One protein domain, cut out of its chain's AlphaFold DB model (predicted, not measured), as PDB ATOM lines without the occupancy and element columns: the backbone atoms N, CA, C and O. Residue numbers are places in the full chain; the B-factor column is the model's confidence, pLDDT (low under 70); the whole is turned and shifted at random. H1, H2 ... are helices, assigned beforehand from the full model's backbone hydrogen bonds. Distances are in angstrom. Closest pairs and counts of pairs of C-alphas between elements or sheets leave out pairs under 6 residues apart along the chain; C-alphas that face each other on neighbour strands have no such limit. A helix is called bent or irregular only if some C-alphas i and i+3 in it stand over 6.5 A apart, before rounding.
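AT A GLANCE: This is residues 49 to 103 of the 129 residues of an uncharacterized protein of Deltaproteobacteria bacterium (UniProt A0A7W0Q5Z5). Two helices cross nearly at right angles, the shorter H1 lying over the first part of the longer H2, and loops make up the rest of a small, rounded body. After H2 the last stretch, residues 90 to 103, turns and folds back along H2, largely on the side away from H1. The printed part has 55 residues with two named helices, H1 then H2, and no named strand; the class is all helix, with 23 of the 55 residues in named elements, under half. It is compact, with a radius of gyration of the C-alphas of 10.6 A, and spans 28 by 23 by 17 A.

HOW THE PARTS SIT: H2, residues 76 to 89, and H1, residues 58 to 66, touch, with 17 pairs of C-alphas within 8 A. Their closest C-alphas are those of Gly 60 and Ala 78, 4.4 A apart. Their lines stand about perpendicular, but only just, at 71 degrees. Their centres are 8.6 A apart. In H1 and H2 every O i to N i+4 pair is within hydrogen-bond range.

IN THESE COORDINATES: H2 runs from Tyr 76, C-alpha at (-38.925, 14.364, 42.656), to Ala 89, C-alpha at (-50.545, 21.029, 57.742), 20.2 A from first to last C-alpha. H1 runs from Glu 58, C-alpha at (-51.011, 10.508, 43.352), to Arg 66, over 12.8 A. Neither helix is bent.

THE WHOLE: The two C-alphas farthest apart are those of Gly 91 and His 103, 29.7 A. The printed part has no cut, and the link from H1 to H2, of 9 residues, is short. Residues 90 to 103 have no named element, and their C-alphas lie 8 to 17 A from the mean of the C-alphas. The mean pLDDT of the printed part is 90.5; residues 102 to 103 are under 70.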
ATOM      1  N   ILE A  49     -42.437   8.025  48.763       83.94
ATOM      2  CA  ILE A  49     -41.653   7.254  47.783       83.94
ATOM      3  C   ILE A  49     -42.556   6.521  46.777       83.94
ATOM      4  O   ILE A  49     -42.205   6.457  45.593       83.94
ATOM      5  N   GLY A  50     -43.709   6.004  47.213       86.81
ATOM      6  CA  GLY A  50     -44.638   5.233  46.377       86.81
ATOM      7  C   GLY A  50     -43.967   4.034  45.700       86.81
ATOM      8  O   GLY A  50     -43.195   3.316  46.327       86.81
ATOM      9  N   ALA A  51     -44.194   3.863  44.391       87.50
ATOM     10  CA  ALA A  51     -43.621   2.782  43.575       87.50
ATOM     11  C   ALA A  51     -42.090   2.868  43.356       87.50
ATOM     12  O   ALA A  51     -41.526   2.131  42.545       87.50
ATOM     13  N   GLY A  52     -41.400   3.777  44.047       84.12
ATOM     14  CA  GLY A  52     -39.946   3.875  44.040       84.12
ATOM     15  C   GLY A  52     -39.391   5.062  43.253       84.12
ATOM     16  O   GLY A  52     -40.073   6.041  42.933       84.12
ATOM     17  N   TYR A  53     -38.086   4.994  42.999       83.19
ATOM     18  CA  TYR A  53     -37.318   6.073  42.384       83.19
ATOM     19  C   TYR A  53     -37.767   6.341  40.941       83.19
ATOM     20  O   TYR A  53     -38.041   5.408  40.190       83.19
ATOM     21  N   GLY A  54     -37.851   7.615  40.547       86.75
ATOM     22  CA  GLY A  54     -38.233   7.995  39.184       86.75
ATOM     23  C   GLY A  54     -39.727   7.855  38.850       86.75
ATOM     24  O   GLY A  54     -40.121   8.177  37.735       86.75
ATOM     25  N   ARG A  55     -40.567   7.376  39.780       91.50
ATOM     26  CA  ARG A  55     -41.999   7.129  39.535       91.50
ATOM     27  C   ARG A  55     -42.882   8.220  40.145       91.50
ATOM     28  O   ARG A  55     -42.630   8.565  41.299       91.50
ATOM     29  N   PRO A  56     -43.897   8.745  39.439       92.75
ATOM     30  CA  PRO A  56     -44.858   9.686  40.017       92.75
ATOM     31  C   PRO A  56     -45.703   9.025  41.117       92.75
ATOM     32  O   PRO A  56     -45.739   7.798  41.239       92.75
ATOM     33  N   THR A  57     -46.381   9.842  41.922       94.44
ATOM     34  CA  THR A  57     -47.354   9.402  42.935       94.44
ATOM     35  C   THR A  57     -48.592  10.289  42.892       94.44
ATOM     36  O   THR A  57     -48.486  11.473  42.578       94.44
ATOM     37  N   GLU A  58     -49.753   9.745  43.261       95.31
ATOM     38  CA  GLU A  58     -51.011  10.508  43.352       95.31
ATOM     39  C   GLU A  58     -50.882  11.687  44.319       95.31
ATOM     40  O   GLU A  58     -51.223  12.819  43.995       95.31
ATOM     41  N   ARG A  59     -50.275  11.453  45.488       94.81
ATOM     42  CA  ARG A  59     -50.003  12.511  46.474       94.81
ATOM     43  C   ARG A  59     -49.068  13.590  45.926       94.81
ATOM     44  O   ARG A  59     -49.265  14.761  46.230       94.81
ATOM     45  N   GLY A  60     -48.093  13.211  45.099       94.88
ATOM     46  CA  GLY A  60     -47.244  14.159  44.382       94.88
ATOM     47  C   GLY A  60     -48.041  15.007  43.391       94.88
ATOM     48  O   GLY A  60     -47.887  16.223  43.383       94.88
ATOM     49  N   ALA A  61     -48.930  14.392  42.606       95.31
ATOM     50  CA  ALA A  61     -49.802  15.111  41.677       95.31
ATOM     51  C   ALA A  61     -50.720  16.103  42.413       95.31
ATOM     52  O   ALA A  61     -50.750  17.284  42.075       95.31
ATOM     53  N   HIS A  62     -51.367  15.669  43.496       96.00
ATOM     54  CA  HIS A  62     -52.195  16.544  44.327       96.00
ATOM     55  C   HIS A  62     -51.415  17.680  44.989       96.00
ATOM     56  O   HIS A  62     -51.948  18.778  45.165       96.00
ATOM     57  N   ALA A  63     -50.162  17.433  45.373       95.69
ATOM     58  CA  ALA A  63     -49.303  18.479  45.902       95.69
ATOM     59  C   ALA A  63     -49.006  19.539  44.841       95.69
ATOM     60  O   ALA A  63     -49.056  20.721  45.155       95.69
ATOM     61  N   MET A  64     -48.763  19.141  43.588       94.38
ATOM     62  CA  MET A  64     -48.528  20.086  42.491       94.38
ATOM     63  C   MET A  64     -49.723  21.002  42.228       94.38
ATOM     64  O   MET A  64     -49.517  22.175  41.946       94.38
ATOM     65  N   GLU A  65     -50.952  20.492  42.342       95.38
ATOM     66  CA  GLU A  65     -52.178  21.297  42.194       95.38
ATOM     67  C   GLU A  65     -52.301  22.394  43.260       95.38
ATOM     68  O   GLU A  65     -52.921  23.423  43.020       95.38
ATOM     69  N   ARG A  66     -51.731  22.162  44.447       94.62
ATOM     70  CA  ARG A  66     -51.863  23.023  45.636       94.62
ATOM     71  C   ARG A  66     -50.610  23.847  45.919       94.62
ATOM     72  O   ARG A  66     -50.586  24.609  46.880       94.62
ATOM     73  N   PHE A  67     -49.541  23.637  45.159       93.44
ATOM     74  CA  PHE A  67     -48.259  24.258  45.440       93.44
ATOM     75  C   PHE A  67     -48.219  25.678  44.878       93.44
ATOM     76  O   PHE A  67     -48.110  25.882  43.671       93.44
ATOM     77  N   GLU A  68     -48.264  26.657  45.771       90.31
ATOM     78  CA  GLU A  68     -48.126  28.073  45.441       90.31
ATOM     79  C   GLU A  68     -46.632  28.422  45.322       90.31
ATOM     80  O   GLU A  68     -45.978  28.846  46.273       90.31
ATOM     81  N   GLY A  69     -46.047  28.159  44.152       87.31
ATOM     82  CA  GLY A  69     -44.625  28.385  43.900       87.31
ATOM     83  C   GLY A  69     -44.206  28.068  42.462       87.31
ATOM     84  O   GLY A  69     -45.055  27.974  41.573       87.31
ATOM     85  N   PRO A  70     -42.897  27.909  42.186       87.25
ATOM     86  CA  PRO A  70     -42.436  27.521  40.857       87.25
ATOM     87  C   PRO A  70     -43.009  26.161  40.446       87.25
ATOM     88  O   PRO A  70     -43.235  25.283  41.282       87.25
ATOM     89  N   ARG A  71     -43.183  25.967  39.133       87.62
ATOM     90  CA  ARG A  71     -43.637  24.689  38.574       87.62
ATOM     91  C   ARG A  71     -42.747  23.552  39.079       87.62
ATOM     92  O   ARG A  71     -41.523  23.642  39.030       87.62
ATOM     93  N   LEU A  72     -43.366  22.465  39.526       90.56
ATOM     94  CA  LEU A  72     -42.665  21.287  40.034       90.56
ATOM     95  C   LEU A  72     -42.585  20.193  38.974       90.56
ATOM     96  O   LEU A  72     -43.430  20.095  38.084       90.56
ATOM     97  N   ASP A  73     -41.525  19.390  39.016       90.62
ATOM     98  CA  ASP A  73     -41.474  18.174  38.210       90.62
ATOM     99  C   ASP A  73     -42.390  17.101  38.801       90.62
ATOM    100  O   ASP A  73     -42.496  16.990  40.021       90.62
ATOM    101  N   GLY A  74     -43.009  16.293  37.938       89.06
ATOM    102  CA  GLY A  74     -44.003  15.288  38.330       89.06
ATOM    103  C   GLY A  74     -43.471  14.104  39.140       89.06
ATOM    104  O   GLY A  74     -44.213  13.156  39.379       89.06
ATOM    105  N   VAL A  75     -42.192  14.111  39.531       90.69
ATOM    106  CA  VAL A  75     -41.555  12.994  40.225       90.69
ATOM    107  C   VAL A  75     -40.897  13.450  41.522       90.69
ATOM    108  O   VAL A  75     -41.422  13.177  42.594       90.69
ATOM    109  N   TYR A  76     -39.739  14.105  41.469       89.50
ATOM    110  CA  TYR A  76     -38.925  14.364  42.656       89.50
ATOM    111  C   TYR A  76     -39.451  15.554  43.450       89.50
ATOM    112  O   TYR A  76     -39.731  15.421  44.641       89.50
ATOM    113  N   SER A  77     -39.623  16.704  42.797       92.06
ATOM    114  CA  SER A  77     -40.087  17.914  43.476       92.06
ATOM    115  C   SER A  77     -41.566  17.802  43.862       92.06
ATOM    116  O   SER A  77     -41.931  18.280  44.930       92.06
ATOM    117  N   ALA A  78     -42.391  17.091  43.083       93.19
ATOM    118  CA  ALA A  78     -43.767  16.753  43.464       93.19
ATOM    119  C   ALA A  78     -43.842  15.934  44.765       93.19
ATOM    120  O   ALA A  78     -44.602  16.272  45.670       93.19
ATOM    121  N   LYS A  79     -43.020  14.884  44.904       93.75
ATOM    122  CA  LYS A  79     -42.955  14.082  46.140       93.75
ATOM    123  C   LYS A  79     -42.475  14.901  47.332       93.75
ATOM    124  O   LYS A  79     -43.050  14.812  48.413       93.75
ATOM    125  N   ALA A  80     -41.441  15.714  47.136       93.25
ATOM    126  CA  ALA A  80     -40.943  16.594  48.185       93.25
ATOM    127  C   ALA A  80     -42.010  17.622  48.609       93.25
ATOM    128  O   ALA A  80     -42.160  17.879  49.802       93.25
ATOM    129  N   ALA A  81     -42.790  18.159  47.664       94.81
ATOM    130  CA  ALA A  81     -43.887  19.077  47.957       94.81
ATOM    131  C   ALA A  81     -45.036  18.391  48.710       94.81
ATOM    132  O   ALA A  81     -45.584  18.977  49.639       94.81
ATOM    133  N   ALA A  82     -45.354  17.132  48.393       95.25
ATOM    134  CA  ALA A  82     -46.324  16.355  49.167       95.25
ATOM    135  C   ALA A  82     -45.892  16.208  50.637       95.25
ATOM    136  O   ALA A  82     -46.706  16.385  51.546       95.25
ATOM    137  N   GLY A  83     -44.600  15.955  50.875       94.81
ATOM    138  CA  GLY A  83     -44.017  15.944  52.217       94.81
ATOM    139  C   GLY A  83     -44.086  17.313  52.899       94.81
ATOM    140  O   GLY A  83     -44.531  17.400  54.041       94.81
ATOM    141  N   LEU A  84     -43.711  18.381  52.189       95.25
ATOM    142  CA  LEU A  84     -43.766  19.761  52.679       95.25
ATOM    143  C   LEU A  84     -45.177  20.141  53.142       95.25
ATOM    144  O   LEU A  84     -45.350  20.540  54.289       95.25
ATOM    145  N   LEU A  85     -46.179  19.987  52.272       95.00
ATOM    146  CA  LEU A  85     -47.567  20.351  52.565       95.00
ATOM    147  C   LEU A  85     -48.121  19.536  53.736       95.00
ATOM    148  O   LEU A  85     -48.792  20.083  54.606       95.00
ATOM    149  N   ARG A  86     -47.787  18.240  53.812       95.50
ATOM    150  CA  ARG A  86     -48.172  17.378  54.938       95.50
ATOM    151  C   ARG A  86     -47.552  17.845  56.259       95.50
ATOM    152  O   ARG A  86     -48.235  17.842  57.278       95.50
ATOM    153  N   LEU A  87     -46.263  18.192  56.266       94.88
ATOM    154  CA  LEU A  87     -45.571  18.677  57.468       94.88
ATOM    155  C   LEU A  87     -46.108  20.044  57.900       94.88
ATOM    156  O   LEU A  87     -46.354  20.251  59.085       94.88
ATOM    157  N   HIS A  88     -46.352  20.935  56.940       95.19
ATOM    158  CA  HIS A  88     -46.933  22.247  57.192       95.19
ATOM    159  C   HIS A  88     -48.344  22.140  57.786       95.19
ATOM    160  O   HIS A  88     -48.620  22.755  58.812       95.19
ATOM    161  N   ALA A  89     -49.204  21.289  57.215       94.88
ATOM    162  CA  ALA A  89     -50.545  21.029  57.742       94.88
ATOM    163  C   ALA A  89     -50.530  20.437  59.165       94.88
ATOM    164  O   ALA A  89     -51.480  20.619  59.918       94.88
ATOM    165  N   ALA A  90     -49.446  19.756  59.551       96.19
ATOM    166  CA  ALA A  90     -49.230  19.266  60.912       96.19
ATOM    167  C   ALA A  90     -48.638  20.326  61.867       96.19
ATOM    168  O   ALA A  90     -48.270  19.992  62.992       96.19
ATOM    169  N   GLY A  91     -48.505  21.582  61.431       97.00
ATOM    170  CA  GLY A  91     -47.968  22.684  62.233       97.00
ATOM    171  C   GLY A  91     -46.441  22.703  62.360       97.00
ATOM    172  O   GLY A  91     -45.914  23.421  63.204       97.00
ATOM    173  N   ILE A  92     -45.708  21.929  61.551       95.62
ATOM    174  CA  ILE A  92     -44.239  21.905  61.592       95.62
ATOM    175  C   ILE A  92     -43.685  23.063  60.752       95.62
ATOM    176  O   ILE A  92     -44.018  23.194  59.574       95.62
ATOM    177  N   GLY A  93     -42.797  23.877  61.331       91.12
ATOM    178  CA  GLY A  93     -42.117  24.956  60.615       91.12
ATOM    179  C   GLY A  93     -41.130  25.759  61.473       91.12
ATOM    180  O   GLY A  93     -41.049  25.525  62.680       91.12
ATOM    181  N   PRO A  94     -40.369  26.693  60.867       91.38
ATOM    182  CA  PRO A  94     -40.337  27.022  59.436       91.38
ATOM    183  C   PRO A  94     -39.739  25.891  58.579       91.38
ATOM    184  O   PRO A  94     -38.810  25.204  59.001       91.38
ATOM    185  N   LEU A  95     -40.283  25.683  57.375       93.38
ATOM    186  CA  LEU A  95     -39.836  24.636  56.448       93.38
ATOM    187  C   LEU A  95     -39.078  25.247  55.270       93.38
ATOM    188  O   LEU A  95     -39.542  26.199  54.649       93.38
ATOM    189  N   VAL A  96     -37.931  24.656  54.933       91.25
ATOM    190  CA  VAL A  96     -37.181  24.987  53.718       91.25
ATOM    191  C   VAL A  96     -37.455  23.916  52.675       91.25
ATOM    192  O   VAL A  96     -37.247  22.727  52.919       91.25
ATOM    193  N   PHE A  97     -37.910  24.343  51.502       91.94
ATOM    194  CA  PHE A  97     -38.192  23.467  50.375       91.94
ATOM    195  C   PHE A  97     -37.109  23.589  49.301       91.94
ATOM    196  O   PHE A  97     -36.765  24.693  48.883       91.94
ATOM    197  N   TRP A  98     -36.593  22.452  48.829       87.56
ATOM    198  CA  TRP A  98     -35.593  22.400  47.760       87.56
ATOM    199  C   TRP A  98     -36.186  21.788  46.485       87.56
ATOM    200  O   TRP A  98     -36.304  20.566  46.365       87.56
ATOM    201  N   ALA A  99     -36.526  22.633  45.510       87.25
ATOM    202  CA  ALA A  99     -36.951  22.203  44.180       87.25
ATOM    203  C   ALA A  99     -35.718  21.928  43.304       87.25
ATOM    204  O   ALA A  99     -34.983  22.841  42.940       87.25
ATOM    205  N   SER A 100     -35.465  20.657  42.983       72.56
ATOM    206  CA  SER A 100     -34.203  20.238  42.344       72.56
ATOM    207  C   SER A 100     -34.212  20.289  40.815       72.56
ATOM    208  O   SER A 100     -33.144  20.271  40.203       72.56
ATOM    209  N   LYS A 101     -35.390  20.367  40.185       75.19
ATOM    210  CA  LYS A 101     -35.521  20.460  38.729       75.19
ATOM    211  C   LYS A 101     -36.085  21.817  38.333       75.19
ATOM    212  O   LYS A 101     -37.229  22.135  38.646       75.19
ATOM    213  N   SER A 102     -35.282  22.582  37.600       67.00
ATOM    214  CA  SER A 102     -35.762  23.768  36.901       67.00
ATOM    215  C   SER A 102     -36.534  23.348  35.650       67.00
ATOM    216  O   SER A 102     -36.081  22.481  34.902       67.00
ATOM    217  N   HIS A 103     -37.694  23.963  35.415       67.69
ATOM    218  CA  HIS A 103     -38.402  23.879  34.126       67.69
ATOM    219  C   HIS A 103     -37.926  24.939  33.137       67.69
ATOM    220  O   HIS A 103     -38.455  25.021  32.031       67.69
TER     221      HIS A 103